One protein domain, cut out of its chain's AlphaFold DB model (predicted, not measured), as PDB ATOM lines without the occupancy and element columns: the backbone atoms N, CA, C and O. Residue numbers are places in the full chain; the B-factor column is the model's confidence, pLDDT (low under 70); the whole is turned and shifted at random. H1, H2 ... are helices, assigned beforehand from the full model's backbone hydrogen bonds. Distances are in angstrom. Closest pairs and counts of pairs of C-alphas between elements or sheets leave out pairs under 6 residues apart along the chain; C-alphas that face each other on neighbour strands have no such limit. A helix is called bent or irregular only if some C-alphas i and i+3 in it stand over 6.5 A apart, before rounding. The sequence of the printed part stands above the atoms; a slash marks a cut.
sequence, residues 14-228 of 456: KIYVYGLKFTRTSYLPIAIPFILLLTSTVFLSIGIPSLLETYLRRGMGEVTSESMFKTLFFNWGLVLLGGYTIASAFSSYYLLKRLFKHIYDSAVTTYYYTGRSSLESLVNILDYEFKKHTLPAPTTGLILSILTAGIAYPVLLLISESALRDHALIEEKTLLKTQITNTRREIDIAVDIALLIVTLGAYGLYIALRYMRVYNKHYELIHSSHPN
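What this domain is: This is residues 14 to 228 of the 456 residues of an uncharacterized protein of Desulfurococcaceae archaeon (UniProt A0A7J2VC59). A long rod-like bundle of helices is built along H3, which runs much of the rod's length. H2 folds back along one half of H3 as a helical hairpin, making the thinner end, while H4, H5, H6 and H8 gather along the other half, with H7 packed on H6 and H8 and short H1 on H3 near the opposite end. The printed part has 215 residues with eight named helices, H1 to H8 in chain order, and no named strand; the class is all helix. The whole is loose, with a radius of gyration of the C-alphas of 22.2 A and spans of 84 by 32 by 26 A.

How they stand to each other: H1, residues 14 to 19, touches residues 105 to 112 of H3, residues 65 to 114; the closest C-alphas are those of Val 17 and Thr 109, 5.9 A apart. H2, residues 28 to 58, forms a hairpin with H3, opposite ways at a shallow tilt of 23 degrees; the C-alphas of Gly 47 and Phe 74 come closest, 4.0 A. H2 has a kink of 30 degrees near residue 44 and is irregular, but only just: C-alphas 30 and 33 are 7.0 A apart. H3 is the hub, touching five helices. Among them are H4, residues 119 to 132, closest at the C-alphas of Ala 107 and Ile 125, 6.4 A, and H5, residues 138 to 147, closest at those of Ala 89 and Leu 142, 4.4 A. H6, residues 152 to 176, touches H3 and runs the same way at a shallow tilt of 23 degrees, with the C-alphas of Ser 88 and Tyr 153 closest at 5.6 A. H7, residues 186 to 198, forms a hairpin with H6 at 38 degrees, only just a steep tilt; the C-alphas of Leu 158 and Ile 189 are closest, 6.5 A. H8, residues 202 to 223, touches H6, closest at the C-alphas of Glu 161 and Tyr 211, 5.7 A, and H2, closest at those of Ala 31 and Ala 208, 5.5 A. H3 and H7 are apart. Every O i to N i+4 pair is within hydrogen-bond range in H1, H4, H5, H6 and H7; the counts are 23 of 27 in H2, 43 of 46 in H3 and 17 of 18 in H8.

Where its parts are: H1 begins at C-alpha 14, (35.258, -63.551, 18.334). H2 is 43.1 A long, H3 71.8 A, H6 34.8 A and H8 31.4 A. H3 begins at C-alpha 65, (67.718, -1.439, 6.453), and H8 ends at C-alpha 223, (34.327, -48.489, 22.981).

The domain as a whole: The C-alphas of Gly 61 and Ser 117 are the two farthest apart, 84.0 A. The printed part has no cut, and no link is long. Residues 116 to 133 have pLDDT under 70; the mean of the printed part is 87.8.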
ATOM      1  N   LYS A  14      35.021 -63.863  16.922       88.62
ATOM      2  CA  LYS A  14      35.258 -63.551  18.334       88.62
ATOM      3  C   LYS A  14      36.738 -63.276  18.577       88.62
ATOM      4  O   LYS A  14      37.056 -62.267  19.196       88.62
ATOM      5  N   ILE A  15      37.629 -64.119  18.051       90.75
ATOM      6  CA  ILE A  15      39.083 -63.906  18.146       90.75
ATOM      7  C   ILE A  15      39.456 -62.557  17.526       90.75
ATOM      8  O   ILE A  15      40.182 -61.773  18.135       90.75
ATOM      9  N   TYR A  16      38.920 -62.267  16.335       90.88
ATOM     10  CA  TYR A  16      39.161 -61.003  15.650       90.88
ATOM     11  C   TYR A  16      38.688 -59.803  16.477       90.88
ATOM     12  O   TYR A  16      39.490 -58.919  16.766       90.88
ATOM     13  N   VAL A  17      37.422 -59.798  16.912       91.06
ATOM     14  CA  VAL A  17      36.812 -58.705  17.684       91.06
ATOM     15  C   VAL A  17      37.551 -58.482  18.998       91.06
ATOM     16  O   VAL A  17      37.882 -57.347  19.303       91.06
ATOM     17  N   TYR A  18      37.886 -59.537  19.742       93.00
ATOM     18  CA  TYR A  18      38.608 -59.415  21.016       93.00
ATOM     19  C   TYR A  18      40.066 -58.960  20.841       93.00
ATOM     20  O   TYR A  18      40.683 -58.485  21.794       93.00
ATOM     21  N   GLY A  19      40.629 -59.098  19.636       93.38
ATOM     22  CA  GLY A  19      41.954 -58.590  19.287       93.38
ATOM     23  C   GLY A  19      41.978 -57.108  18.889       93.38
ATOM     24  O   GLY A  19      43.066 -56.530  18.783       93.38
ATOM     25  N   LEU A  20      40.818 -56.482  18.662       93.94
ATOM     26  CA  LEU A  20      40.735 -55.078  18.267       93.94
ATOM     27  C   LEU A  20      41.127 -54.153  19.426       93.94
ATOM     28  O   LEU A  20      40.862 -54.401  20.599       93.94
ATOM     29  N   LYS A  21      41.795 -53.048  19.086       94.31
ATOM     30  CA  LYS A  21      42.215 -52.025  20.052       94.31
ATOM     31  C   LYS A  21      41.719 -50.664  19.605       94.31
ATOM     32  O   LYS A  21      42.338 -50.010  18.763       94.31
ATOM     33  N   PHE A  22      40.629 -50.223  20.217       94.75
ATOM     34  CA  PHE A  22      40.155 -48.854  20.087       94.75
ATOM     35  C   PHE A  22      41.055 -47.920  20.900       94.75
ATOM     36  O   PHE A  22      41.526 -48.265  21.981       94.75
ATOM     37  N   THR A  23      41.335 -46.730  20.372       95.38
ATOM     38  CA  THR A  23      42.250 -45.778  21.017       95.38
ATOM     39  C   THR A  23      41.756 -44.352  20.844       95.38
ATOM     40  O   THR A  23      41.336 -43.969  19.754       95.38
ATOM     41  N   ARG A  24      41.896 -43.532  21.890       95.81
ATOM     42  CA  ARG A  24      41.581 -42.094  21.861       95.81
ATOM     43  C   ARG A  24      42.451 -41.335  20.868       95.81
ATOM     44  O   ARG A  24      43.653 -41.592  20.771       95.81
ATOM     45  N   THR A  25      41.868 -40.363  20.175       94.88
ATOM     46  CA  THR A  25      42.613 -39.467  19.290       94.88
ATOM     47  C   THR A  25      43.272 -38.330  20.067       94.88
ATOM     48  O   THR A  25      42.737 -37.849  21.070       94.88
ATOM     49  N   SER A  26      44.452 -37.912  19.610       95.44
ATOM     50  CA  SER A  26      45.205 -36.805  20.196       95.44
ATOM     51  C   SER A  26      44.964 -35.511  19.421       95.44
ATOM     52  O   SER A  26      44.780 -35.512  18.206       95.44
ATOM     53  N   TYR A  27      44.976 -34.388  20.139       95.25
ATOM     54  CA  TYR A  27      44.768 -33.057  19.565       95.25
ATOM     55  C   TYR A  27      45.926 -32.617  18.659       95.25
ATOM     56  O   TYR A  27      45.711 -32.097  17.567       95.25
ATOM     57  N   LEU A  28      47.161 -32.843  19.111       95.31
ATOM     58  CA  LEU A  28      48.350 -32.223  18.529       95.31
ATOM     59  C   LEU A  28      48.547 -32.532  17.030       95.31
ATOM     60  O   LEU A  28      48.718 -31.578  16.272       95.31
ATOM     61  N   PRO A  29      48.439 -33.790  16.546       95.69
ATOM     62  CA  PRO A  29      48.593 -34.088  15.119       95.69
ATOM     63  C   PRO A  29      47.539 -33.417  14.234       95.69
ATOM     64  O   PRO A  29      47.763 -33.264  13.041       95.69
ATOM     65  N   ILE A  30      46.395 -33.025  14.796       96.81
ATOM     66  CA  ILE A  30      45.299 -32.360  14.080       96.81
ATOM     67  C   ILE A  30      45.476 -30.831  14.140       96.81
ATOM     68  O   ILE A  30      45.124 -30.111  13.207       96.81
ATOM     69  N   ALA A  31      46.056 -30.317  15.225       96.88
ATOM     70  CA  ALA A  31      46.211 -28.887  15.464       96.88
ATOM     71  C   ALA A  31      47.462 -28.267  14.823       96.88
ATOM     72  O   ALA A  31      47.415 -27.098  14.445       96.88
ATOM     73  N   ILE A  32      48.564 -29.022  14.683       97.56
ATOM     74  CA  ILE A  32      49.846 -28.512  14.152       97.56
ATOM     75  C   ILE A  32      49.688 -27.725  12.840       97.56
ATOM     76  O   ILE A  32      50.235 -26.622  12.773       97.56
ATOM     77  N   PRO A  33      48.935 -28.197  11.824       97.75
ATOM     78  CA  PRO A  33      48.751 -27.419  10.605       97.75
ATOM     79  C   PRO A  33      48.178 -26.025  10.883       97.75
ATOM     80  O   PRO A  33      48.679 -25.037  10.365       97.75
ATOM     81  N   PHE A  34      47.189 -25.903  11.767       97.25
ATOM     82  CA  PHE A  34      46.594 -24.605  12.083       97.25
ATOM     83  C   PHE A  34      47.533 -23.686  12.867       97.25
ATOM     84  O   PHE A  34      47.506 -22.481  12.646       97.25
ATOM     85  N   ILE A  35      48.404 -24.235  13.722       96.19
ATOM     86  CA  ILE A  35      49.458 -23.454  14.393       96.19
ATOM     87  C   ILE A  35      50.413 -22.860  13.348       96.19
ATOM     88  O   ILE A  35      50.735 -21.671  13.403       96.19
ATOM     89  N   LEU A  36      50.829 -23.668  12.367       96.69
ATOM     90  CA  LEU A  36      51.717 -23.230  11.286       96.69
ATOM     91  C   LEU A  36      51.031 -22.224  10.356       96.69
ATOM     92  O   LEU A  36      51.646 -21.221  10.008       96.69
ATOM     93  N   LEU A  37      49.759 -22.446  10.010       95.25
ATOM     94  CA  LEU A  37      48.960 -21.526   9.198       95.25
ATOM     95  C   LEU A  37      48.797 -20.169   9.885       95.25
ATOM     96  O   LEU A  37      49.042 -19.139   9.264       95.25
ATOM     97  N   LEU A  38      48.419 -20.164  11.165       92.50
ATOM     98  CA  LEU A  38      48.244 -18.938  11.940       92.50
ATOM     99  C   LEU A  38      49.555 -18.147  12.007       92.50
ATOM    100  O   LEU A  38      49.584 -16.959  11.696       92.50
ATOM    101  N   THR A  39      50.656 -18.825  12.343       91.50
ATOM    102  CA  THR A  39      51.980 -18.192  12.427       91.50
ATOM    103  C   THR A  39      52.430 -17.675  11.057       91.50
ATOM    104  O   THR A  39      52.855 -16.529  10.947       91.50
ATOM    105  N   SER A  40      52.273 -18.472   9.993       93.75
ATOM    106  CA  SER A  40      52.574 -18.057   8.618       93.75
ATOM    107  C   SER A  40      51.779 -16.814   8.226       93.75
ATOM    108  O   SER A  40      52.354 -15.854   7.718       93.75
ATOM    109  N   THR A  41      50.480 -16.785   8.524       88.69
ATOM    110  CA  THR A  41      49.609 -15.680   8.124       88.69
ATOM    111  C   THR A  41      49.973 -14.381   8.837       88.69
ATOM    112  O   THR A  41      50.000 -13.331   8.198       88.69
ATOM    113  N   VAL A  42      50.336 -14.434  10.124       87.06
ATOM    114  CA  VAL A  42      50.859 -13.265  10.856       87.06
ATOM    115  C   VAL A  42      52.136 -12.738  10.194       87.06
ATOM    116  O   VAL A  42      52.235 -11.547   9.903       87.06
ATOM    117  N   PHE A  43      53.088 -13.621   9.889       88.94
ATOM    118  CA  PHE A  43      54.353 -13.241   9.255       88.94
ATOM    119  C   PHE A  43      54.158 -12.669   7.846       88.94
ATOM    120  O   PHE A  43      54.745 -11.643   7.512       88.94
ATOM    121  N   LEU A  44      53.299 -13.286   7.030       88.88
ATOM    122  CA  LEU A  44      52.981 -12.809   5.682       88.88
ATOM    123  C   LEU A  44      52.243 -11.469   5.705       88.88
ATOM    124  O   LEU A  44      52.514 -10.622   4.858       88.88
ATOM    125  N   SER A  45      51.371 -11.243   6.689       81.81
ATOM    126  CA  SER A  45      50.649  -9.971   6.824       81.81
ATOM    127  C   SER A  45      51.584  -8.798   7.140       81.81
ATOM    128  O   SER A  45      51.298  -7.675   6.745       81.81
ATOM    129  N   ILE A  46      52.723  -9.053   7.792       82.31
ATOM    130  CA  ILE A  46      53.786  -8.059   8.021       82.31
ATOM    131  C   ILE A  46      54.727  -7.975   6.804       82.31
ATOM    132  O   ILE A  46      55.130  -6.892   6.371       82.31
ATOM    133  N   GLY A  47      55.086  -9.130   6.241       84.19
ATOM    134  CA  GLY A  47      56.088  -9.252   5.189       84.19
ATOM    135  C   GLY A  47      55.638  -8.739   3.819       84.19
ATOM    136  O   GLY A  47      56.426  -8.082   3.144       84.19
ATOM    137  N   ILE A  48      54.392  -9.002   3.405       83.88
ATOM    138  CA  ILE A  48      53.880  -8.616   2.075       83.88
ATOM    139  C   ILE A  48      53.849  -7.090   1.891       83.88
ATOM    140  O   ILE A  48      54.422  -6.624   0.902       83.88
ATOM    141  N   PRO A  49      53.260  -6.288   2.805       77.75
ATOM    142  CA  PRO A  49      53.285  -4.829   2.672       77.75
ATOM    143  C   PRO A  49      54.711  -4.281   2.606       77.75
ATOM    144  O   PRO A  49      55.014  -3.423   1.785       77.75
ATOM    145  N   SER A  50      55.610  -4.844   3.413       78.38
ATOM    146  CA  SER A  50      57.011  -4.427   3.481       78.38
ATOM    147  C   SER A  50      57.799  -4.757   2.210       78.38
ATOM    148  O   SER A  50      58.644  -3.974   1.773       78.38
ATOM    149  N   LEU A  51      57.514  -5.907   1.591       79.31
ATOM    150  CA  LEU A  51      58.071  -6.288   0.295       79.31
ATOM    151  C   LEU A  51      57.592  -5.328  -0.801       79.31
ATOM    152  O   LEU A  51      58.400  -4.876  -1.611       79.31
ATOM    153  N   LEU A  52      56.298  -4.991  -0.802       77.06
ATOM    154  CA  LEU A  52      55.713  -4.049  -1.753       77.06
ATOM    155  C   LEU A  52      56.312  -2.647  -1.589       77.06
ATOM    156  O   LEU A  52      56.742  -2.049  -2.572       77.06
ATOM    157  N   GLU A  53      56.411  -2.151  -0.356       73.88
ATOM    158  CA  GLU A  53      57.057  -0.873  -0.047       73.88
ATOM    159  C   GLU A  53      58.513  -0.860  -0.526       73.88
ATOM    160  O   GLU A  53      58.940   0.080  -1.196       73.88
ATOM    161  N   THR A  54      59.269  -1.926  -0.245       77.69
ATOM    162  CA  THR A  54      60.661  -2.054  -0.695       77.69
ATOM    163  C   THR A  54      60.758  -2.046  -2.216       77.69
ATOM    164  O   THR A  54      61.639  -1.391  -2.766       77.69
ATOM    165  N   TYR A  55      59.858  -2.744  -2.915       78.00
ATOM    166  CA  TYR A  55      59.826  -2.761  -4.376       78.00
ATOM    167  C   TYR A  55      59.562  -1.362  -4.953       78.00
ATOM    168  O   TYR A  55      60.289  -0.921  -5.843       78.00
ATOM    169  N   LEU A  56      58.588  -0.637  -4.394       76.25
ATOM    170  CA  LEU A  56      58.253   0.728  -4.807       76.25
ATOM    171  C   LEU A  56      59.404   1.710  -4.529       76.25
ATOM    172  O   LEU A  56      59.786   2.476  -5.412       76.25
ATOM    173  N   ARG A  57      60.013   1.656  -3.337       75.50
ATOM    174  CA  ARG A  57      61.139   2.527  -2.952       75.50
ATOM    175  C   ARG A  57      62.441   2.206  -3.675       75.50
ATOM    176  O   ARG A  57      63.234   3.107  -3.934       75.50
ATOM    177  N   ARG A  58      62.666   0.947  -4.057       76.88
ATOM    178  CA  ARG A  58      63.838   0.554  -4.852       76.88
ATOM    179  C   ARG A  58      63.841   1.222  -6.225       76.88
ATOM    180  O   ARG A  58      64.913   1.577  -6.702       76.88
ATOM    181  N   GLY A  59      62.667   1.458  -6.814       72.81
ATOM    182  CA  GLY A  59      62.529   2.277  -8.024       72.81
ATOM    183  C   GLY A  59      62.951   3.741  -7.835       72.81
ATOM    184  O   GLY A  59      63.274   4.404  -8.813       72.81
ATOM    185  N   MET A  60      62.999   4.222  -6.588       72.44
ATOM    186  CA  MET A  60      63.385   5.586  -6.206       72.44
ATOM    187  C   MET A  60      64.800   5.677  -5.598       72.44
ATOM    188  O   MET A  60      65.251   6.770  -5.279       72.44
ATOM    189  N   GLY A  61      65.518   4.556  -5.439       73.25
ATOM    190  CA  GLY A  61      66.872   4.524  -4.864       73.25
ATOM    191  C   GLY A  61      66.950   4.548  -3.328       73.25
ATOM    192  O   GLY A  61      68.048   4.617  -2.785       73.25
ATOM    193  N   GLU A  62      65.825   4.434  -2.616       72.88
ATOM    194  CA  GLU A  62      65.743   4.617  -1.155       72.88
ATOM    195  C   GLU A  62      65.366   3.323  -0.413       72.88
ATOM    196  O   GLU A  62      64.300   3.208   0.198       72.88
ATOM    197  N   VAL A  63      66.225   2.303  -0.464       77.31
ATOM    198  CA  VAL A  63      66.014   1.074   0.322       77.31
ATOM    199  C   VAL A  63      66.603   1.253   1.721       77.31
ATOM    200  O   VAL A  63      67.808   1.453   1.867       77.31
ATOM    201  N   THR A  64      65.769   1.159   2.757       80.75
ATOM    202  CA  THR A  64      66.211   1.252   4.155       80.75
ATOM    203  C   THR A  64      66.526  -0.132   4.730       80.75
ATOM    204  O   THR A  64      65.958  -1.147   4.323       80.75
ATOM    205  N   SER A  65      67.418  -0.195   5.722       82.19
ATOM    206  CA  SER A  65      67.718  -1.439   6.453       82.19
ATOM    207  C   SER A  65      66.480  -2.026   7.142       82.19
ATOM    208  O   SER A  65      66.332  -3.244   7.225       82.19
ATOM    209  N   GLU A  66      65.555  -1.168   7.577       80.12
ATOM    210  CA  GLU A  66      64.266  -1.561   8.146       80.12
ATOM    211  C   GLU A  66      63.395  -2.316   7.131       80.12
ATOM    212  O   GLU A  66      62.836  -3.365   7.457       80.12
ATOM    213  N   SER A  67      63.307  -1.837   5.884       73.75
ATOM    214  CA  SER A  67      62.499  -2.487   4.848       73.75
ATOM    215  C   SER A  67      63.096  -3.844   4.437       73.75
ATOM    216  O   SER A  67      62.370  -4.827   4.244       73.75
ATOM    217  N   MET A  68      64.433  -3.950   4.417       77.38
ATOM    218  CA  MET A  68      65.133  -5.226   4.221       77.38
ATOM    219  C   MET A  68      64.882  -6.208   5.374       77.38
ATOM    220  O   MET A  68      64.596  -7.379   5.123       77.38
ATOM    221  N   PHE A  69      64.921  -5.747   6.629       81.94
ATOM    222  CA  PHE A  69      64.612  -6.584   7.793       81.94
ATOM    223  C   PHE A  69      63.166  -7.093   7.762       81.94
ATOM    224  O   PHE A  69      62.927  -8.286   7.948       81.94
ATOM    225  N   LYS A  70      62.190  -6.234   7.440       79.88
ATOM    226  CA  LYS A  70      60.785  -6.649   7.316       79.88
ATOM    227  C   LYS A  70      60.552  -7.643   6.168       79.88
ATOM    228  O   LYS A  70      59.680  -8.505   6.269       79.88
ATOM    229  N   THR A  71      61.378  -7.615   5.121       80.50
ATOM    230  CA  THR A  71      61.346  -8.622   4.042       80.50
ATOM    231  C   THR A  71      61.719 -10.030   4.545       80.50
ATOM    232  O   THR A  71      61.262 -11.027   3.986       80.50
ATOM    233  N   LEU A  72      62.458 -10.162   5.656       88.31
ATOM    234  CA  LEU A  72      62.701 -11.472   6.281       88.31
ATOM    235  C   LEU A  72      61.410 -12.112   6.804       88.31
ATOM    236  O   LEU A  72      61.276 -13.333   6.728       88.31
ATOM    237  N   PHE A  73      60.440 -11.320   7.279       87.69
ATOM    238  CA  PHE A  73      59.142 -11.846   7.718       87.69
ATOM    239  C   PHE A  73      58.380 -12.501   6.568       87.69
ATOM    240  O   PHE A  73      57.737 -13.526   6.776       87.69
ATOM    241  N   PHE A  74      58.505 -11.974   5.348       89.00
ATOM    242  CA  PHE A  74      57.933 -12.605   4.161       89.00
ATOM    243  C   PHE A  74      58.542 -13.994   3.921       89.00
ATOM    244  O   PHE A  74      57.808 -14.974   3.805       89.00
ATOM    245  N   ASN A  75      59.875 -14.102   3.941       90.50
ATOM    246  CA  ASN A  75      60.571 -15.378   3.746       90.50
ATOM    247  C   ASN A  75      60.206 -16.404   4.827       90.50
ATOM    248  O   ASN A  75      59.866 -17.542   4.506       90.50
ATOM    249  N   TRP A  76      60.216 -16.006   6.102       93.81
ATOM    250  CA  TRP A  76      59.783 -16.872   7.201       93.81
ATOM    251  C   TRP A  76      58.310 -17.271   7.075       93.81
ATOM    252  O   TRP A  76      57.971 -18.433   7.298       93.81
ATOM    253  N   GLY A  77      57.449 -16.345   6.649       92.62
ATOM    254  CA  GLY A  77      56.047 -16.614   6.348       92.62
ATOM    255  C   GLY A  77      55.874 -17.701   5.286       92.62
ATOM    256  O   GLY A  77      55.079 -18.621   5.488       92.62
ATOM    257  N   LEU A  78      56.662 -17.658   4.205       93.12
ATOM    258  CA  LEU A  78      56.669 -18.685   3.156       93.12
ATOM    259  C   LEU A  78      57.209 -20.035   3.645       93.12
ATOM    260  O   LEU A  78      56.628 -21.072   3.330       93.12
ATOM    261  N   VAL A  79      58.283 -20.046   4.443       96.44
ATOM    262  CA  VAL A  79      58.821 -21.283   5.042       96.44
ATOM    263  C   VAL A  79      57.770 -21.945   5.936       96.44
ATOM    264  O   VAL A  79      57.525 -23.147   5.825       96.44
ATOM    265  N   LEU A  80      57.092 -21.160   6.777       96.56
ATOM    266  CA  LEU A  80      56.002 -21.642   7.625       96.56
ATOM    267  C   LEU A  80      54.799 -22.125   6.805       96.56
ATOM    268  O   LEU A  80      54.172 -23.107   7.192       96.56
ATOM    269  N   LEU A  81      54.507 -21.501   5.660       95.00
ATOM    270  CA  LEU A  81      53.458 -21.953   4.739       95.00
ATOM    271  C   LEU A  81      53.810 -23.303   4.086       95.00
ATOM    272  O   LEU A  81      52.957 -24.184   3.946       95.00
ATOM    273  N   GLY A  82      55.084 -23.506   3.739       96.56
ATOM    274  CA  GLY A  82      55.603 -24.805   3.302       96.56
ATOM    275  C   GLY A  82      55.466 -25.865   4.399       96.56
ATOM    276  O   GLY A  82      54.947 -26.956   4.153       96.56
ATOM    277  N   GLY A  83      55.829 -25.514   5.637       97.50
ATOM    278  CA  GLY A  83      55.608 -26.354   6.815       97.50
ATOM    279  C   GLY A  83      54.129 -26.696   7.027       97.50
ATOM    280  O   GLY A  83      53.797 -27.858   7.258       97.50
ATOM    281  N   TYR A  84      53.232 -25.715   6.888       97.50
ATOM    282  CA  TYR A  84      51.781 -25.907   6.937       97.50
ATOM    283  C   TYR A  84      51.302 -26.904   5.882       97.50
ATOM    284  O   TYR A  84      50.497 -27.779   6.200       97.50
ATOM    285  N   THR A  85      51.809 -26.813   4.652       97.75
ATOM    286  CA  THR A  85      51.433 -27.718   3.557       97.75
ATOM    287  C   THR A  85      51.821 -29.162   3.880       97.75
ATOM    288  O   THR A  85      50.989 -30.069   3.786       97.75
ATOM    289  N   ILE A  86      53.059 -29.381   4.334       97.94
ATOM    290  CA  ILE A  86      53.561 -30.713   4.710       97.94
ATOM    291  C   ILE A  86      52.784 -31.264   5.910       97.94
ATOM    292  O   ILE A  86      52.323 -32.408   5.882       97.94
ATOM    293  N   ALA A  87      52.587 -30.445   6.947       98.00
ATOM    294  CA  ALA A  87      51.819 -30.832   8.122       98.00
ATOM    295  C   ALA A  87      50.371 -31.175   7.752       98.00
ATOM    296  O   ALA A  87      49.872 -32.210   8.171       98.00
ATOM    297  N   SER A  88      49.715 -30.370   6.913       98.25
ATOM    298  CA  SER A  88      48.352 -30.612   6.418       98.25
ATOM    299  C   SER A  88      48.231 -31.940   5.675       98.25
ATOM    300  O   SER A  88      47.258 -32.673   5.865       98.25
ATOM    301  N   ALA A  89      49.225 -32.285   4.856       98.06
ATOM    302  CA  ALA A  89      49.269 -33.551   4.134       98.06
ATOM    303  C   ALA A  89      49.414 -34.751   5.084       98.06
ATOM    304  O   ALA A  89      48.650 -35.717   4.986       98.06
ATOM    305  N   PHE A  90      50.336 -34.663   6.047       98.25
ATOM    306  CA  PHE A  90      50.505 -35.680   7.085       98.25
ATOM    307  C   PHE A  90      49.245 -35.831   7.945       98.25
ATOM    308  O   PHE A  90      48.756 -36.946   8.133       98.25
ATOM    309  N   SER A  91      48.684 -34.721   8.428       98.06
ATOM    310  CA  SER A  91      47.484 -34.698   9.263       98.06
ATOM    311  C   SER A  91      46.267 -35.242   8.524       98.06
ATOM    312  O   SER A  91      45.512 -36.006   9.115       98.06
ATOM    313  N   SER A  92      46.104 -34.940   7.232       97.94
ATOM    314  CA  SER A  92      45.040 -35.520   6.396       97.94
ATOM    315  C   SER A  92      45.157 -37.036   6.295       97.94
ATOM    316  O   SER A  92      44.181 -37.747   6.530       97.94
ATOM    317  N   TYR A  93      46.356 -37.544   5.990       98.00
ATOM    318  CA  TYR A  93      46.604 -38.983   5.931       98.00
ATOM    319  C   TYR A  93      46.339 -39.652   7.281       98.00
ATOM    320  O   TYR A  93      45.635 -40.658   7.349       98.00
ATOM    321  N   TYR A  94      46.888 -39.080   8.354       97.25
ATOM    322  CA  TYR A  94      46.729 -39.564   9.720       97.25
ATOM    323  C   TYR A  94      45.253 -39.638  10.123       97.25
ATOM    324  O   TYR A  94      44.790 -40.685  10.580       97.25
ATOM    325  N   LEU A  95      44.517 -38.544   9.911       96.25
ATOM    326  CA  LEU A  95      43.106 -38.402  10.247       96.25
ATOM    327  C   LEU A  95      42.259 -39.436   9.511       96.25
ATOM    328  O   LEU A  95      41.553 -40.213  10.152       96.25
ATOM    329  N   LEU A  96      42.372 -39.482   8.180       95.94
ATOM    330  CA  LEU A  96      41.591 -40.391   7.349       95.94
ATOM    331  C   LEU A  96      41.953 -41.840   7.662       95.94
ATOM    332  O   LEU A  96      41.065 -42.629   7.953       95.94
ATOM    333  N   LYS A  97      43.240 -42.210   7.706       96.00
ATOM    334  CA  LYS A  97      43.653 -43.590   8.018       96.00
ATOM    335  C   LYS A  97      43.090 -44.059   9.355       96.00
ATOM    336  O   LYS A  97      42.622 -45.192   9.465       96.00
ATOM    337  N   ARG A  98      43.140 -43.192  10.366       95.19
ATOM    338  CA  ARG A  98      42.630 -43.499  11.698       95.19
ATOM    339  C   ARG A  98      41.112 -43.621  11.711       95.19
ATOM    340  O   ARG A  98      40.607 -44.575  12.291       95.19
ATOM    341  N   LEU A  99      40.407 -42.694  11.064       94.50
ATOM    342  CA  LEU A  99      38.953 -42.721  10.969       94.50
ATOM    343  C   LEU A  99      38.472 -43.955  10.202       94.50
ATOM    344  O   LEU A  99      37.617 -44.659  10.712       94.50
ATOM    345  N   PHE A 100      39.066 -44.275   9.049       92.06
ATOM    346  CA  PHE A 100      38.742 -45.474   8.264       92.06
ATOM    347  C   PHE A 100      38.915 -46.758   9.070       92.06
ATOM    348  O   PHE A 100      38.035 -47.615   9.052       92.06
ATOM    349  N   LYS A 101      40.046 -46.888   9.777       93.12
ATOM    350  CA  LYS A 101      40.295 -48.047  10.634       93.12
ATOM    351  C   LYS A 101      39.271 -48.122  11.764       93.12
ATOM    352  O   LYS A 101      38.683 -49.176  11.958       93.12
ATOM    353  N   HIS A 102      39.053 -47.011  12.474       93.94
ATOM    354  CA  HIS A 102      38.068 -46.931  13.554       93.94
ATOM    355  C   HIS A 102      36.700 -47.370  13.063       93.94
ATOM    356  O   HIS A 102      36.113 -48.263  13.646       93.94
ATOM    357  N   ILE A 103      36.251 -46.779  11.958       91.00
ATOM    358  CA  ILE A 103      34.963 -47.050  11.337       91.00
ATOM    359  C   ILE A 103      34.809 -48.556  11.061       91.00
ATOM    360  O   ILE A 103      33.908 -49.221  11.571       91.00
ATOM    361  N   TYR A 104      35.762 -49.137  10.340       88.88
ATOM    362  CA  TYR A 104      35.729 -50.559  10.015       88.88
ATOM    363  C   TYR A 104      35.713 -51.466  11.260       88.88
ATOM    364  O   TYR A 104      34.821 -52.302  11.404       88.88
ATOM    365  N   ASP A 105      36.659 -51.266  12.183       91.81
ATOM    366  CA  ASP A 105      36.784 -52.056  13.415       91.81
ATOM    367  C   ASP A 105      35.498 -51.954  14.267       91.81
ATOM    368  O   ASP A 105      35.026 -52.938  14.848       91.81
ATOM    369  N   SER A 106      34.899 -50.763  14.298       90.75
ATOM    370  CA  SER A 106      33.665 -50.441  15.014       90.75
ATOM    371  C   SER A 106      32.458 -51.177  14.442       90.75
ATOM    372  O   SER A 106      31.743 -51.844  15.184       90.75
ATOM    373  N   ALA A 107      32.273 -51.164  13.120       87.00
ATOM    374  CA  ALA A 107      31.164 -51.878  12.491       87.00
ATOM    375  C   ALA A 107      31.249 -53.394  12.662       87.00
ATOM    376  O   ALA A 107      30.232 -54.032  12.939       87.00
ATOM    377  N   VAL A 108      32.449 -53.975  12.569       87.62
ATOM    378  CA  VAL A 108      32.643 -55.409  12.838       87.62
ATOM    379  C   VAL A 108      32.299 -55.742  14.295       87.62
ATOM    380  O   VAL A 108      31.657 -56.755  14.573       87.62
ATOM    381  N   THR A 109      32.668 -54.863  15.228       89.56
ATOM    382  CA  THR A 109      32.354 -55.013  16.655       89.56
ATOM    383  C   THR A 109      30.848 -54.887  16.921       89.56
ATOM    384  O   THR A 109      30.258 -55.727  17.601       89.56
ATOM    385  N   THR A 110      30.193 -53.892  16.323       86.94
ATOM    386  CA  THR A 110      28.744 -53.669  16.427       86.94
ATOM    387  C   THR A 110      27.948 -54.832  15.825       86.94
ATOM    388  O   THR A 110      26.955 -55.272  16.412       86.94
ATOM    389  N   TYR A 111      28.409 -55.409  14.710       85.50
ATOM    390  CA  TYR A 111      27.838 -56.637  14.149       85.50
ATOM    391  C   TYR A 111      27.888 -57.802  15.133       85.50
ATOM    392  O   TYR A 111      26.905 -58.517  15.325       85.50
ATOM    393  N   TYR A 112      29.045 -57.985  15.769       86.88
ATOM    394  CA  TYR A 112      29.258 -59.061  16.721       86.88
ATOM    395  C   TYR A 112      28.331 -58.931  17.940       86.88
ATOM    396  O   TYR A 112      27.719 -59.920  18.341       86.88
ATOM    397  N   TYR A 113      28.158 -57.721  18.485       86.56
ATOM    398  CA  TYR A 113      27.305 -57.485  19.660       86.56
ATOM    399  C   TYR A 113      25.801 -57.574  19.389       86.56
ATOM    400  O   TYR A 113      25.046 -57.957  20.280       86.56
ATOM    401  N   THR A 114      25.343 -57.223  18.187       82.19
ATOM    402  CA  THR A 114      23.903 -57.175  17.859       82.19
ATOM    403  C   THR A 114      23.317 -58.518  17.429       82.19
ATOM    404  O   THR A 114      22.108 -58.623  17.226       82.19
ATOM    405  N   GLY A 115      24.148 -59.555  17.324       72.62
ATOM    406  CA  GLY A 115      23.737 -60.882  16.889       72.62
ATOM    407  C   GLY A 115      23.667 -60.998  15.364       72.62
ATOM    408  O   GLY A 115      23.062 -60.186  14.668       72.62
ATOM    409  N   ARG A 116      24.273 -62.070  14.841       67.56
ATOM    410  CA  ARG A 116      24.412 -62.363  13.400       67.56
ATOM    411  C   ARG A 116      23.088 -62.603  12.661       67.56
ATOM    412  O   ARG A 116      23.090 -62.718  11.442       67.56
ATOM    413  N   SER A 117      21.984 -62.779  13.386       55.03
ATOM    414  CA  SER A 117      20.742 -63.363  12.868       55.03
ATOM    415  C   SER A 117      19.659 -62.355  12.483       55.03
ATOM    416  O   SER A 117      18.636 -62.771  11.942       55.03
ATOM    417  N   SER A 118      19.847 -61.053  12.724       62.53
ATOM    418  CA  SER A 118      18.860 -60.047  12.319       62.53
ATOM    419  C   SER A 118      19.254 -59.409  10.977       62.53
ATOM    420  O   SER A 118      20.353 -58.873  10.821       62.53
ATOM    421  N   LEU A 119      18.352 -59.475   9.988       66.38
ATOM    422  CA  LEU A 119      18.496 -58.800   8.687       66.38
ATOM    423  C   LEU A 119      18.763 -57.295   8.880       66.38
ATOM    424  O   LEU A 119      19.526 -56.694   8.133       66.38
ATOM    425  N   GLU A 120      18.174 -56.712   9.923       65.56
ATOM    426  CA  GLU A 120      18.333 -55.314  10.318       65.56
ATOM    427  C   GLU A 120      19.778 -54.987  10.732       65.56
ATOM    428  O   GLU A 120      20.328 -53.976  10.298       65.56
ATOM    429  N   SER A 121      20.448 -55.879  11.472       60.44
ATOM    430  CA  SER A 121      21.875 -55.751  11.804       60.44
ATOM    431  C   SER A 121      22.742 -55.755  10.542       60.44
ATOM    432  O   SER A 121      23.646 -54.935  10.412       60.44
ATOM    433  N   LEU A 122      22.444 -56.644   9.589       65.00
ATOM    434  CA  LEU A 122      23.202 -56.780   8.341       65.00
ATOM    435  C   LEU A 122      22.982 -55.588   7.392       65.00
ATOM    436  O   LEU A 122      23.936 -55.092   6.800       65.00
ATOM    437  N   VAL A 123      21.750 -55.078   7.300       67.94
ATOM    438  CA  VAL A 123      21.417 -53.861   6.539       67.94
ATOM    439  C   VAL A 123      22.110 -52.635   7.134       67.94
ATOM    440  O   VAL A 123      22.683 -51.855   6.380       67.94
ATOM    441  N   ASN A 124      22.147 -52.493   8.463       63.16
ATOM    442  CA  ASN A 124      22.841 -51.380   9.118       63.16
ATOM    443  C   ASN A 124      24.357 -51.384   8.846       63.16
ATOM    444  O   ASN A 124      24.953 -50.319   8.712       63.16
ATOM    445  N   ILE A 125      24.980 -52.559   8.705       66.38
ATOM    446  CA  ILE A 125      26.409 -52.705   8.358       66.38
ATOM    447  C   ILE A 125      26.670 -52.509   6.865       66.38
ATOM    448  O   ILE A 125      27.715 -51.994   6.475       66.38
ATOM    449  N   LEU A 126      25.742 -52.908   6.002       67.25
ATOM    450  CA  LEU A 126      25.871 -52.637   4.574       67.25
ATOM    451  C   LEU A 126      25.704 -51.143   4.295       67.25
ATOM    452  O   LEU A 126      26.531 -50.571   3.593       67.25
ATOM    453  N   ASP A 127      24.714 -50.489   4.904       65.75
ATOM    454  CA  ASP A 127      24.532 -49.033   4.819       65.75
ATOM    455  C   ASP A 127      25.761 -48.284   5.373       65.75
ATOM    456  O   ASP A 127      26.143 -47.218   4.888       65.75
ATOM    457  N   TYR A 128      26.442 -48.899   6.340       64.25
ATOM    458  CA  TYR A 128      27.707 -48.434   6.882       64.25
ATOM    459  C   TYR A 128      28.886 -48.509   5.899       64.25
ATOM    460  O   TYR A 128      29.569 -47.506   5.674       64.25
ATOM    461  N   GLU A 129      29.119 -49.670   5.278       64.12
ATOM    462  CA  GLU A 129      30.133 -49.820   4.222       64.12
ATOM    463  C   GLU A 129      29.799 -48.947   3.000       64.12
ATOM    464  O   GLU A 129      30.699 -48.366   2.397       64.12
ATOM    465  N   PHE A 130      28.516 -48.741   2.680       64.69
ATOM    466  CA  PHE A 130      28.115 -47.805   1.629       64.69
ATOM    467  C   PHE A 130      28.456 -46.351   1.979       64.69
ATOM    468  O   PHE A 130      28.989 -45.625   1.138       64.69
ATOM    469  N   LYS A 131      28.233 -45.917   3.226       61.62
ATOM    470  CA  LYS A 131      28.590 -44.562   3.684       61.62
ATOM    471  C   LYS A 131      30.097 -44.339   3.801       61.62
ATOM    472  O   LYS A 131      30.561 -43.230   3.565       61.62
ATOM    473  N   LYS A 132      30.897 -45.375   4.058       62.25
ATOM    474  CA  LYS A 132      32.371 -45.305   4.009       62.25
ATOM    475  C   LYS A 132      32.900 -44.794   2.658       62.25
ATOM    476  O   LYS A 132      33.955 -44.162   2.626       62.25
ATOM    477  N   HIS A 133      32.159 -44.988   1.562       61.44
ATOM    478  CA  HIS A 133      32.523 -44.457   0.243       61.44
ATOM    479  C   HIS A 133      32.434 -42.927   0.121       61.44
ATOM    480  O   HIS A 133      32.937 -42.379  -0.859       61.44
ATOM    481  N   THR A 134      31.852 -42.209   1.090       74.69
ATOM    482  CA  THR A 134      31.811 -40.736   1.053       74.69
ATOM    483  C   THR A 134      33.104 -40.084   1.548       74.69
ATOM    484  O   THR A 134      33.277 -38.877   1.380       74.69
ATOM    485  N   LEU A 135      34.015 -40.847   2.167       87.75
ATOM    486  CA  LEU A 135      35.314 -40.349   2.617       87.75
ATOM    487  C   LEU A 135      36.402 -40.597   1.557       87.75
ATOM    488  O   LEU A 135      36.493 -41.698   1.011       87.75
ATOM    489  N   PRO A 136      37.285 -39.619   1.285       91.50
ATOM    490  CA  PRO A 136      38.428 -39.844   0.413       91.50
ATOM    491  C   PRO A 136      39.424 -40.799   1.075       91.50
ATOM    492  O   PRO A 136      39.651 -40.736   2.284       91.50
ATOM    493  N   ALA A 137      40.075 -41.649   0.280       93.38
ATOM    494  CA  ALA A 137      41.127 -42.524   0.789       93.38
ATOM    495  C   ALA A 137      42.264 -41.703   1.446       93.38
ATOM    496  O   ALA A 137      42.531 -40.573   1.022       93.38
ATOM    497  N   PRO A 138      42.996 -42.251   2.439       96.31
ATOM    498  CA  PRO A 138      44.058 -41.511   3.129       96.31
ATOM    499  C   PRO A 138      45.136 -40.946   2.194       96.31
ATOM    500  O   PRO A 138      45.617 -39.832   2.393       96.31
ATOM    501  N   THR A 139      45.497 -41.695   1.149       96.75
ATOM    502  CA  THR A 139      46.439 -41.259   0.108       96.75
ATOM    503  C   THR A 139      45.868 -40.129  -0.742       96.75
ATOM    504  O   THR A 139      46.579 -39.171  -1.030       96.75
ATOM    505  N   THR A 140      44.579 -40.182  -1.087       95.81
ATOM    506  CA  THR A 140      43.883 -39.096  -1.787       95.81
ATOM    507  C   THR A 140      43.878 -37.820  -0.953       95.81
ATOM    508  O   THR A 140      44.215 -36.764  -1.476       95.81
ATOM    509  N   GLY A 141      43.564 -37.901   0.346       96.19
ATOM    510  CA  GLY A 141      43.591 -36.733   1.234       96.19
ATOM    511  C   GLY A 141      44.985 -36.111   1.376       96.19
ATOM    512  O   GLY A 141      45.118 -34.885   1.385       96.19
ATOM    513  N   LEU A 142      46.030 -36.946   1.423       97.81
ATOM    514  CA  LEU A 142      47.427 -36.506   1.400       97.81
ATOM    515  C   LEU A 142      47.750 -35.747   0.109       97.81
ATOM    516  O   LEU A 142      48.200 -34.604   0.170       97.81
ATOM    517  N   ILE A 143      47.496 -36.367  -1.049       97.56
ATOM    518  CA  ILE A 143      47.793 -35.787  -2.366       97.56
ATOM    519  C   ILE A 143      47.023 -34.481  -2.550       97.56
ATOM    520  O   ILE A 143      47.610 -33.473  -2.931       97.56
ATOM    521  N   LEU A 144      45.731 -34.472  -2.218       96.56
ATOM    522  CA  LEU A 144      44.883 -33.292  -2.331       96.56
ATOM    523  C   LEU A 144      45.414 -32.140  -1.472       96.56
ATOM    524  O   LEU A 144      45.452 -31.002  -1.932       96.56
ATOM    525  N   SER A 145      45.883 -32.422  -0.255       97.12
ATOM    526  CA  SER A 145      46.486 -31.404   0.611       97.12
ATOM    527  C   SER A 145      47.792 -30.855   0.048       97.12
ATOM    528  O   SER A 145      48.018 -29.657   0.141       97.12
ATOM    529  N   ILE A 146      48.635 -31.678  -0.582       96.56
ATOM    530  CA  ILE A 146      49.861 -31.190  -1.235       96.56
ATOM    531  C   ILE A 146      49.513 -30.315  -2.444       96.56
ATOM    532  O   ILE A 146      49.982 -29.184  -2.539       96.56
ATOM    533  N   LEU A 147      48.655 -30.812  -3.342       96.69
ATOM    534  CA  LEU A 147      48.292 -30.125  -4.586       96.69
ATOM    535  C   LEU A 147      47.549 -28.805  -4.353       96.69
ATOM    536  O   LEU A 147      47.583 -27.922  -5.204       96.69
ATOM    537  N   THR A 148      46.887 -28.662  -3.204       96.06
ATOM    538  CA  THR A 148      46.160 -27.444  -2.817       96.06
ATOM    539  C   THR A 148      46.907 -26.599  -1.783       96.06
ATOM    540  O   THR A 148      46.295 -25.736  -1.159       96.06
ATOM    541  N   ALA A 149      48.205 -26.845  -1.561       95.44
ATOM    542  CA  ALA A 149      49.021 -26.121  -0.577       95.44
ATOM    543  C   ALA A 149      48.391 -26.070   0.837       95.44
ATOM    544  O   ALA A 149      48.410 -25.054   1.528       95.44
ATOM    545  N   GLY A 150      47.766 -27.172   1.256       94.56
ATOM    546  CA  GLY A 150      47.111 -27.351   2.552       94.56
ATOM    547  C   GLY A 150      45.644 -26.912   2.612       94.56
ATOM    548  O   GLY A 150      44.950 -27.315   3.544       94.56
ATOM    549  N   ILE A 151      45.123 -26.182   1.614       93.62
ATOM    550  CA  ILE A 151      43.748 -25.636   1.623       93.62
ATOM    551  C   ILE A 151      42.682 -26.735   1.745       93.62
ATOM    552  O   ILE A 151      41.629 -26.518   2.346       93.62
ATOM    553  N   ALA A 152      42.939 -27.936   1.223       95.56
ATOM    554  CA  ALA A 152      42.015 -29.056   1.364       95.56
ATOM    555  C   ALA A 152      41.905 -29.598   2.800       95.56
ATOM    556  O   ALA A 152      40.864 -30.152   3.153       95.56
ATOM    557  N   TYR A 153      42.931 -29.447   3.646       97.25
ATOM    558  CA  TYR A 153      42.963 -30.076   4.970       97.25
ATOM    559  C   TYR A 153      41.808 -29.654   5.894       97.25
ATOM    560  O   TYR A 153      41.146 -30.541   6.437       97.25
ATOM    561  N   PRO A 154      41.489 -28.354   6.061       96.25
ATOM    562  CA  PRO A 154      40.332 -27.948   6.847       96.25
ATOM    563  C   PRO A 154      39.034 -28.585   6.344       96.25
ATOM    564  O   PRO A 154      38.252 -29.081   7.146       96.25
ATOM    565  N   VAL A 155      38.826 -28.650   5.026       94.75
ATOM    566  CA  VAL A 155      37.634 -29.278   4.433       94.75
ATOM    567  C   VAL A 155      37.593 -30.773   4.757       94.75
ATOM    568  O   VAL A 155      36.572 -31.270   5.232       94.75
ATOM    569  N   LEU A 156      38.713 -31.479   4.584       95.81
ATOM    570  CA  LEU A 156      38.842 -32.898   4.926       95.81
ATOM    571  C   LEU A 156      38.581 -33.162   6.413       95.81
ATOM    572  O   LEU A 156      37.928 -34.151   6.749       95.81
ATOM    573  N   LEU A 157      39.038 -32.276   7.302       96.69
ATOM    574  CA  LEU A 157      38.782 -32.367   8.738       96.69
ATOM    575  C   LEU A 157      37.290 -32.221   9.064       96.69
ATOM    576  O   LEU A 157      36.759 -32.999   9.858       96.69
ATOM    577  N   LEU A 158      36.595 -31.275   8.428       94.88
ATOM    578  CA  LEU A 158      35.158 -31.073   8.635       94.88
ATOM    579  C   LEU A 158      34.331 -32.246   8.078       94.88
ATOM    580  O   LEU A 158      33.403 -32.704   8.747       94.88
ATOM    581  N   ILE A 159      34.693 -32.774   6.904       92.81
ATOM    582  CA  ILE A 159      34.057 -33.970   6.326       92.81
ATOM    583  C   ILE A 159      34.281 -35.185   7.238       92.81
ATOM    584  O   ILE A 159      33.335 -35.908   7.541       92.81
ATOM    585  N   SER A 160      35.506 -35.372   7.738       94.31
ATOM    586  CA  SER A 160      35.843 -36.455   8.671       94.31
ATOM    587  C   SER A 160      35.047 -36.353   9.975       94.31
ATOM    588  O   SER A 160      34.560 -37.361  10.477       94.31
ATOM    589  N   GLU A 161      34.871 -35.143  10.521       94.44
ATOM    590  CA  GLU A 161      34.011 -34.921  11.692       94.44
ATOM    591  C   GLU A 161      32.554 -35.303  11.400       94.44
ATOM    592  O   GLU A 161      31.899 -35.900  12.249       94.44
ATOM    593  N   SER A 162      32.039 -34.953  10.214       92.31
ATOM    594  CA  SER A 162      30.666 -35.290   9.819       92.31
ATOM    595  C   SER A 162      30.474 -36.801   9.755       92.31
ATOM    596  O   SER A 162      29.586 -37.326  10.416       92.31
ATOM    597  N   ALA A 163      31.369 -37.504   9.055       91.44
ATOM    598  CA  ALA A 163      31.315 -38.957   8.939       91.44
ATOM    599  C   ALA A 163      31.431 -39.655  10.303       91.44
ATOM    600  O   ALA A 163      30.736 -40.632  10.562       91.44
ATOM    601  N   LEU A 164      32.266 -39.132  11.205       93.25
ATOM    602  CA  LEU A 164      32.383 -39.635  12.572       93.25
ATOM    603  C   LEU A 164      31.093 -39.448  13.384       93.25
ATOM    604  O   LEU A 164      30.726 -40.332  14.153       93.25
ATOM    605  N   ARG A 165      30.408 -38.308  13.240       92.38
ATOM    606  CA  ARG A 165      29.122 -38.064  13.910       92.38
ATOM    607  C   ARG A 165      28.042 -38.988  13.367       92.38
ATOM    608  O   ARG A 165      27.316 -39.580  14.155       92.38
ATOM    609  N   ASP A 166      27.973 -39.150  12.050       88.94
ATOM    610  CA  ASP A 166      27.018 -40.056  11.407       88.94
ATOM    611  C   ASP A 166      27.267 -41.513  11.818       88.94
ATOM    612  O   ASP A 166      26.320 -42.236  12.127       88.94
ATOM    613  N   HIS A 167      28.538 -41.917  11.918       89.75
ATOM    614  CA  HIS A 167      28.950 -43.200  12.494       89.75
ATOM    615  C   HIS A 167      28.464 -43.361  13.938       89.75
ATOM    616  O   HIS A 167      27.739 -44.306  14.251       89.75
ATOM    617  N   ALA A 168      28.797 -42.404  14.810       91.06
ATOM    618  CA  ALA A 168      28.414 -42.443  16.218       91.06
ATOM    619  C   ALA A 168      26.890 -42.531  16.395       91.06
ATOM    620  O   ALA A 168      26.412 -43.314  17.207       91.06
ATOM    621  N   LEU A 169      26.121 -41.793  15.592       89.44
ATOM    622  CA  LEU A 169      24.658 -41.817  15.605       89.44
ATOM    623  C   LEU A 169      24.074 -43.202  15.313       89.44
ATOM    624  O   LEU A 169      23.074 -43.587  15.922       89.44
ATOM    625  N   ILE A 170      24.661 -43.935  14.366       85.81
ATOM    626  CA  ILE A 170      24.209 -45.285  14.012       85.81
ATOM    627  C   ILE A 170      24.459 -46.235  15.186       85.81
ATOM    628  O   ILE A 170      23.563 -46.987  15.574       85.81
ATOM    629  N   GLU A 171      25.640 -46.174  15.796       87.31
ATOM    630  CA  GLU A 171      25.993 -47.057  16.911       87.31
ATOM    631  C   GLU A 171      25.256 -46.715  18.201       87.31
ATOM    632  O   GLU A 171      24.793 -47.618  18.891       87.31
ATOM    633  N   GLU A 172      25.055 -45.435  18.502       89.25
ATOM    634  CA  GLU A 172      24.243 -44.995  19.637       89.25
ATOM    635  C   GLU A 172      22.802 -45.515  19.511       89.25
ATOM    636  O   GLU A 172      22.266 -46.108  20.451       89.25
ATOM    637  N   LYS A 173      22.189 -45.407  18.325       86.62
ATOM    638  CA  LYS A 173      20.848 -45.967  18.070       86.62
ATOM    639  C   LYS A 173      20.823 -47.486  18.183       86.62
ATOM    640  O   LYS A 173      19.850 -48.054  18.676       86.62
ATOM    641  N   THR A 174      21.884 -48.146  17.732       84.44
ATOM    642  CA  THR A 174      21.948 -49.605  17.662       84.44
ATOM    643  C   THR A 174      22.216 -50.229  19.032       84.44
ATOM    644  O   THR A 174      21.462 -51.112  19.453       84.44
ATOM    645  N   LEU A 175      23.245 -49.747  19.732       86.62
ATOM    646  CA  LEU A 175      23.777 -50.308  20.975       86.62
ATOM    647  C   LEU A 175      23.181 -49.653  22.227       86.62
ATOM    648  O   LEU A 175      22.907 -50.347  23.202       86.62
ATOM    649  N   LEU A 176      22.941 -48.337  22.202       86.81
ATOM    650  CA  LEU A 176      22.444 -47.584  23.364       86.81
ATOM    651  C   LEU A 176      20.941 -47.276  23.298       86.81
ATOM    652  O   LEU A 176      20.371 -46.840  24.296       86.81
ATOM    653  N   LYS A 177      20.295 -47.485  22.141       86.69
ATOM    654  CA  LYS A 177      18.875 -47.163  21.880       86.69
ATOM    655  C   LYS A 177      18.513 -45.696  22.156       86.69
ATOM    656  O   LYS A 177      17.361 -45.371  22.431       86.69
ATOM    657  N   THR A 178      19.492 -44.803  22.071       86.12
ATOM    658  CA  THR A 178      19.322 -43.361  22.267       86.12
ATOM    659  C   THR A 178      20.184 -42.599  21.266       86.12
ATOM    660  O   THR A 178      21.019 -43.189  20.587       86.12
ATOM    661  N   GLN A 179      19.968 -41.292  21.150       85.56
ATOM    662  CA  GLN A 179      20.770 -40.401  20.324       85.56
ATOM    663  C   GLN A 179      21.385 -39.318  21.212       85.56
ATOM    664  O   GLN A 179      20.667 -38.524  21.816       85.56
ATOM    665  N   ILE A 180      22.713 -39.293  21.283       86.31
ATOM    666  CA  ILE A 180      23.489 -38.391  22.143       86.31
ATOM    667  C   ILE A 180      24.303 -37.425  21.286       86.31
ATOM    668  O   ILE A 180      24.423 -36.241  21.608       86.31
ATOM    669  N   THR A 181      24.883 -37.931  20.200       88.00
ATOM    670  CA  THR A 181      25.671 -37.143  19.263       88.00
ATOM    671  C   THR A 181      24.763 -36.297  18.373       88.00
ATOM    672  O   THR A 181      23.686 -36.709  17.941       88.00
ATOM    673  N   ASN A 182      25.207 -35.079  18.073       85.12
ATOM    674  CA  ASN A 182      24.502 -34.189  17.162       85.12
ATOM    675  C   ASN A 182      24.817 -34.451  15.698       85.12
ATOM    676  O   ASN A 182      25.984 -34.599  15.328       85.12
ATOM    677  N   THR A 183      23.778 -34.359  14.868       81.81
ATOM    678  CA  THR A 183      23.897 -34.262  13.410       81.81
ATOM    679  C   THR A 183      24.510 -32.928  13.013       81.81
ATOM    680  O   THR A 183      24.184 -31.888  13.595       81.81
ATOM    681  N   ARG A 184      25.330 -32.940  11.967       82.94
ATOM    682  CA  ARG A 184      25.913 -31.733  11.387       82.94
ATOM    683  C   ARG A 184      25.164 -31.331  10.120       82.94
ATOM    684  O   ARG A 184      24.840 -32.187   9.304       82.94
ATOM    685  N   ARG A 185      24.885 -30.039   9.935       82.69
ATOM    686  CA  ARG A 185      24.239 -29.521   8.717       82.69
ATOM    687  C   ARG A 185      25.290 -28.996   7.744       82.69
ATOM    688  O   ARG A 185      26.334 -28.499   8.158       82.69
ATOM    689  N   GLU A 186      24.969 -29.006   6.452       78.00
ATOM    690  CA  GLU A 186      25.831 -28.475   5.378       78.00
ATOM    691  C   GLU A 186      26.281 -27.026   5.645       78.00
ATOM    692  O   GLU A 186      27.450 -26.686   5.477       78.00
ATOM    693  N   ILE A 187      25.366 -26.175   6.127       80.25
ATOM    694  CA  ILE A 187      25.662 -24.769   6.435       80.25
ATOM    695  C   ILE A 187      26.702 -24.609   7.551       80.25
ATOM    696  O   ILE A 187      27.462 -23.644   7.534       80.25
ATOM    697  N   ASP A 188      26.789 -25.565   8.480       83.81
ATOM    698  CA  ASP A 188      27.755 -25.504   9.576       83.81
ATOM    699  C   ASP A 188      29.192 -25.657   9.029       83.81
ATOM    700  O   ASP A 188      30.117 -25.029   9.537       83.81
ATOM    701  N   ILE A 189      29.385 -26.421   7.942       85.69
ATOM    702  CA  ILE A 189      30.686 -26.560   7.257       85.69
ATOM    703  C   ILE A 189      31.096 -25.235   6.608       85.69
ATOM    704  O   ILE A 189      32.222 -24.780   6.806       85.69
ATOM    705  N   ALA A 190      30.191 -24.602   5.857       84.31
ATOM    706  CA  ALA A 190      30.474 -23.328   5.191       84.31
ATOM    707  C   ALA A 190      30.850 -22.234   6.199       84.31
ATOM    708  O   ALA A 190      31.765 -21.444   5.969       84.31
ATOM    709  N   VAL A 191      30.175 -22.226   7.344       84.75
ATOM    710  CA  VAL A 191      30.444 -21.285   8.428       84.75
ATOM    711  C   VAL A 191      31.786 -21.543   9.089       84.75
ATOM    712  O   VAL A 191      32.530 -20.595   9.316       84.75
ATOM    713  N   ASP A 192      32.127 -22.801   9.359       89.56
ATOM    714  CA  ASP A 192      33.431 -23.127   9.927       89.56
ATOM    715  C   ASP A 192      34.576 -22.712   8.987       89.56
ATOM    716  O   ASP A 192      35.592 -22.196   9.450       89.56
ATOM    717  N   ILE A 193      34.399 -22.875   7.668       90.06
ATOM    718  CA  ILE A 193      35.358 -22.398   6.658       90.06
ATOM    719  C   ILE A 193      35.440 -20.870   6.670       90.06
ATOM    720  O   ILE A 193      36.537 -20.314   6.667       90.06
ATOM    721  N   ALA A 194      34.303 -20.176   6.711       85.56
ATOM    722  CA  ALA A 194      34.298 -18.722   6.761       85.56
ATOM    723  C   ALA A 194      34.998 -18.202   8.026       85.56
ATOM    724  O   ALA A 194      35.863 -17.338   7.925       85.56
ATOM    725  N   LEU A 195      34.708 -18.775   9.198       87.06
ATOM    726  CA  LEU A 195      35.368 -18.429  10.458       87.06
ATOM    727  C   LEU A 195      36.866 -18.732  10.426       87.06
ATOM    728  O   LEU A 195      37.655 -17.932  10.925       87.06
ATOM    729  N   LEU A 196      37.282 -19.840   9.810       89.94
ATOM    730  CA  LEU A 196      38.696 -20.140   9.588       89.94
ATOM    731  C   LEU A 196      39.387 -19.031   8.786       89.94
ATOM    732  O   LEU A 196      40.466 -18.594   9.175       89.94
ATOM    733  N   ILE A 197      38.761 -18.561   7.705       87.62
ATOM    734  CA  ILE A 197      39.315 -17.517   6.832       87.62
ATOM    735  C   ILE A 197      39.340 -16.160   7.546       87.62
ATOM    736  O   ILE A 197      40.377 -15.500   7.545       87.62
ATOM    737  N   VAL A 198      38.238 -15.761   8.199       83.81
ATOM    738  CA  VAL A 198      38.165 -14.500   8.965       83.81
ATOM    739  C   VAL A 198      39.224 -14.473  10.053       83.81
ATOM    740  O   VAL A 198      39.879 -13.460  10.229       83.81
ATOM    741  N   THR A 199      39.403 -15.578  10.777       86.31
ATOM    742  CA  THR A 199      40.352 -15.666  11.897       86.31
ATOM    743  C   THR A 199      41.784 -15.982  11.464       86.31
ATOM    744  O   THR A 199      42.619 -16.290  12.320       86.31
ATOM    745  N   LEU A 200      42.074 -15.957  10.155       85.06
ATOM    746  CA  LEU A 200      43.398 -16.247   9.596       85.06
ATOM    747  C   LEU A 200      43.968 -17.597  10.080       85.06
ATOM    748  O   LEU A 200      45.165 -17.751  10.312       85.06
ATOM    749  N   GLY A 201      43.092 -18.587  10.271       88.06
ATOM    750  CA  GLY A 201      43.442 -19.939  10.702       88.06
ATOM    751  C   GLY A 201      43.253 -20.234  12.193       88.06
ATOM    752  O   GLY A 201      43.214 -21.411  12.555       88.06
ATOM    753  N   ALA A 202      43.068 -19.231  13.064       89.38
ATOM    754  CA  ALA A 202      42.973 -19.463  14.512       89.38
ATOM    755  C   ALA A 202      41.773 -20.345  14.898       89.38
ATOM    756  O   ALA A 202      41.894 -21.237  15.741       89.38
ATOM    757  N   TYR A 203      40.628 -20.173  14.229       91.62
ATOM    758  CA  TYR A 203      39.444 -21.014  14.435       91.62
ATOM    759  C   TYR A 203      39.691 -22.495  14.090       91.62
ATOM    760  O   TYR A 203      39.032 -23.385  14.626       91.62
ATOM    761  N   GLY A 204      40.703 -22.791  13.273       93.06
ATOM    762  CA  GLY A 204      41.134 -24.155  12.976       93.06
ATOM    763  C   GLY A 204      41.590 -24.937  14.209       93.06
ATOM    764  O   GLY A 204      41.337 -26.137  14.307       93.06
ATOM    765  N   LEU A 205      42.166 -24.257  15.206       95.00
ATOM    766  CA  LEU A 205      42.515 -24.867  16.494       95.00
ATOM    767  C   LEU A 205      41.265 -25.340  17.242       95.00
ATOM    768  O   LEU A 205      41.225 -26.453  17.770       95.00
ATOM    769  N   TYR A 206      40.207 -24.526  17.230       94.38
ATOM    770  CA  TYR A 206      38.921 -24.913  17.797       94.38
ATOM    771  C   TYR A 206      38.300 -26.093  17.035       94.38
ATOM    772  O   TYR A 206      37.840 -27.039  17.672       94.38
ATOM    773  N   ILE A 207      38.343 -26.094  15.697       94.38
ATOM    774  CA  ILE A 207      37.863 -27.222  14.878       94.38
ATOM    775  C   ILE A 207      38.609 -28.514  15.249       94.38
ATOM    776  O   ILE A 207      37.976 -29.548  15.474       94.38
ATOM    777  N   ALA A 208      39.939 -28.465  15.369       96.50
ATOM    778  CA  ALA A 208      40.751 -29.615  15.768       96.50
ATOM    779  C   ALA A 208      40.375 -30.130  17.170       96.50
ATOM    780  O   ALA A 208      40.239 -31.339  17.382       96.50
ATOM    781  N   LEU A 209      40.146 -29.218  18.121       95.62
ATOM    782  CA  LEU A 209      39.713 -29.553  19.479       95.62
ATOM    783  C   LEU A 209      38.318 -30.187  19.475       95.62
ATOM    784  O   LEU A 209      38.090 -31.184  20.162       95.62
ATOM    785  N   ARG A 210      37.394 -29.627  18.689       94.06
ATOM    786  CA  ARG A 210      36.021 -30.117  18.538       94.06
ATOM    787  C   ARG A 210      36.004 -31.526  17.957       94.06
ATOM    788  O   ARG A 210      35.392 -32.399  18.565       94.06
ATOM    789  N   TYR A 211      36.731 -31.773  16.865       95.38
ATOM    790  CA  TYR A 211      36.870 -33.111  16.284       95.38
ATOM    791  C   TYR A 211      37.370 -34.125  17.321       95.38
ATOM    792  O   TYR A 211      36.762 -35.176  17.519       95.38
ATOM    793  N   MET A 212      38.455 -33.793  18.031       96.38
ATOM    794  CA  MET A 212      39.033 -34.677  19.044       96.38
ATOM    795  C   MET A 212      38.046 -34.964  20.185       96.38
ATOM    796  O   MET A 212      37.943 -36.109  20.622       96.38
ATOM    797  N   ARG A 213      37.288 -33.959  20.648       95.31
ATOM    798  CA  ARG A 213      36.248 -34.148  21.673       95.31
ATOM    799  C   ARG A 213      35.139 -35.080  21.199       95.31
ATOM    800  O   ARG A 213      34.776 -35.975  21.947       95.31
ATOM    801  N   VAL A 214      34.646 -34.907  19.972       93.25
ATOM    802  CA  VAL A 214      33.615 -35.786  19.387       93.25
ATOM    803  C   VAL A 214      34.120 -37.224  19.312       93.25
ATOM    804  O   VAL A 214      33.452 -38.136  19.787       93.25
ATOM    805  N   TYR A 215      35.333 -37.421  18.795       96.12
ATOM    806  CA  TYR A 215      35.942 -38.745  18.678       96.12
ATOM    807  C   TYR A 215      36.150 -39.412  20.038       96.12
ATOM    808  O   TYR A 215      35.796 -40.572  20.225       96.12
ATOM    809  N   ASN A 216      36.703 -38.684  21.009       96.19
ATOM    810  CA  ASN A 216      36.990 -39.243  22.327       96.19
ATOM    811  C   ASN A 216      35.717 -39.481  23.145       96.19
ATOM    812  O   ASN A 216      35.656 -40.484  23.847       96.19
ATOM    813  N   LYS A 217      34.692 -38.633  23.004       94.25
ATOM    814  CA  LYS A 217      33.362 -38.867  23.584       94.25
ATOM    815  C   LYS A 217      32.737 -40.135  23.007       94.25
ATOM    816  O   LYS A 217      32.274 -40.979  23.760       94.25
ATOM    817  N   HIS A 218      32.787 -40.316  21.690       93.88
ATOM    818  CA  HIS A 218      32.311 -41.541  21.047       93.88
ATOM    819  C   HIS A 218      33.077 -42.786  21.531       93.88
ATOM    820  O   HIS A 218      32.461 -43.779  21.912       93.88
ATOM    821  N   TYR A 219      34.411 -42.709  21.615       95.38
ATOM    822  CA  TYR A 219      35.231 -43.762  22.219       95.38
ATOM    823  C   TYR A 219      34.792 -44.083  23.654       95.38
ATOM    824  O   TYR A 219      34.652 -45.251  24.005       95.38
ATOM    825  N   GLU A 220      34.567 -43.066  24.486       93.69
ATOM    826  CA  GLU A 220      34.138 -43.240  25.876       93.69
ATOM    827  C   GLU A 220      32.761 -43.898  25.986       93.69
ATOM    828  O   GLU A 220      32.579 -44.768  26.834       93.69
ATOM    829  N   LEU A 221      31.821 -43.522  25.118       90.94
ATOM    830  CA  LEU A 221      30.447 -44.023  25.144       90.94
ATOM    831  C   LEU A 221      30.318 -45.447  24.593       90.94
ATOM    832  O   LEU A 221      29.583 -46.248  25.165       90.94
ATOM    833  N   ILE A 222      31.004 -45.761  23.491       91.81
ATOM    834  CA  ILE A 222      30.791 -47.016  22.754       91.81
ATOM    835  C   ILE A 222      31.909 -48.035  22.990       91.81
ATOM    836  O   ILE A 222      31.635 -49.225  23.123       91.81
ATOM    837  N   HIS A 223      33.165 -47.592  23.066       94.00
ATOM    838  CA  HIS A 223      34.327 -48.489  22.981       94.00
ATOM    839  C   HIS A 223      35.133 -48.625  24.272       94.00
ATOM    840  O   HIS A 223      36.031 -49.461  24.336       94.00
ATOM    841  N   SER A 224      34.842 -47.835  25.307       92.12
ATOM    842  CA  SER A 224      35.607 -47.848  26.564       92.12
ATOM    843  C   SER A 224      35.538 -49.176  27.318       92.12
ATOM    844  O   SER A 224      36.458 -49.499  28.065       92.12
ATOM    845  N   SER A 225      34.465 -49.940  27.112       91.50
ATOM    846  CA  SER A 225      34.192 -51.236  27.738       91.50
ATOM    847  C   SER A 225      34.583 -52.434  26.868       91.50
ATOM    848  O   SER A 225      34.462 -53.577  27.320       91.50
ATOM    849  N   HIS A 226      35.089 -52.193  25.651       90.31
ATOM    850  CA  HIS A 226      35.539 -53.242  24.740       90.31
ATOM    851  C   HIS A 226      36.591 -54.141  25.430       90.31
ATOM    852  O   HIS A 226      37.529 -53.611  26.033       90.31
ATOM    853  N   PRO A 227      36.460 -55.485  25.385       91.19
ATOM    854  CA  PRO A 227      35.678 -56.283  24.431       91.19
ATOM    855  C   PRO A 227      34.209 -56.536  24.791       91.19
ATOM    856  O   PRO A 227      33.525 -57.235  24.044       91.19
ATOM    857  N   ASN A 228      33.693 -55.974  25.882       91.12
ATOM    858  CA  ASN A 228      32.282 -56.105  26.244       91.12
ATOM    859  C   ASN A 228      31.431 -55.021  25.552       91.12
ATOM    860  O   ASN A 228      31.950 -53.939  25.268       91.12
TER     861      ASN A 228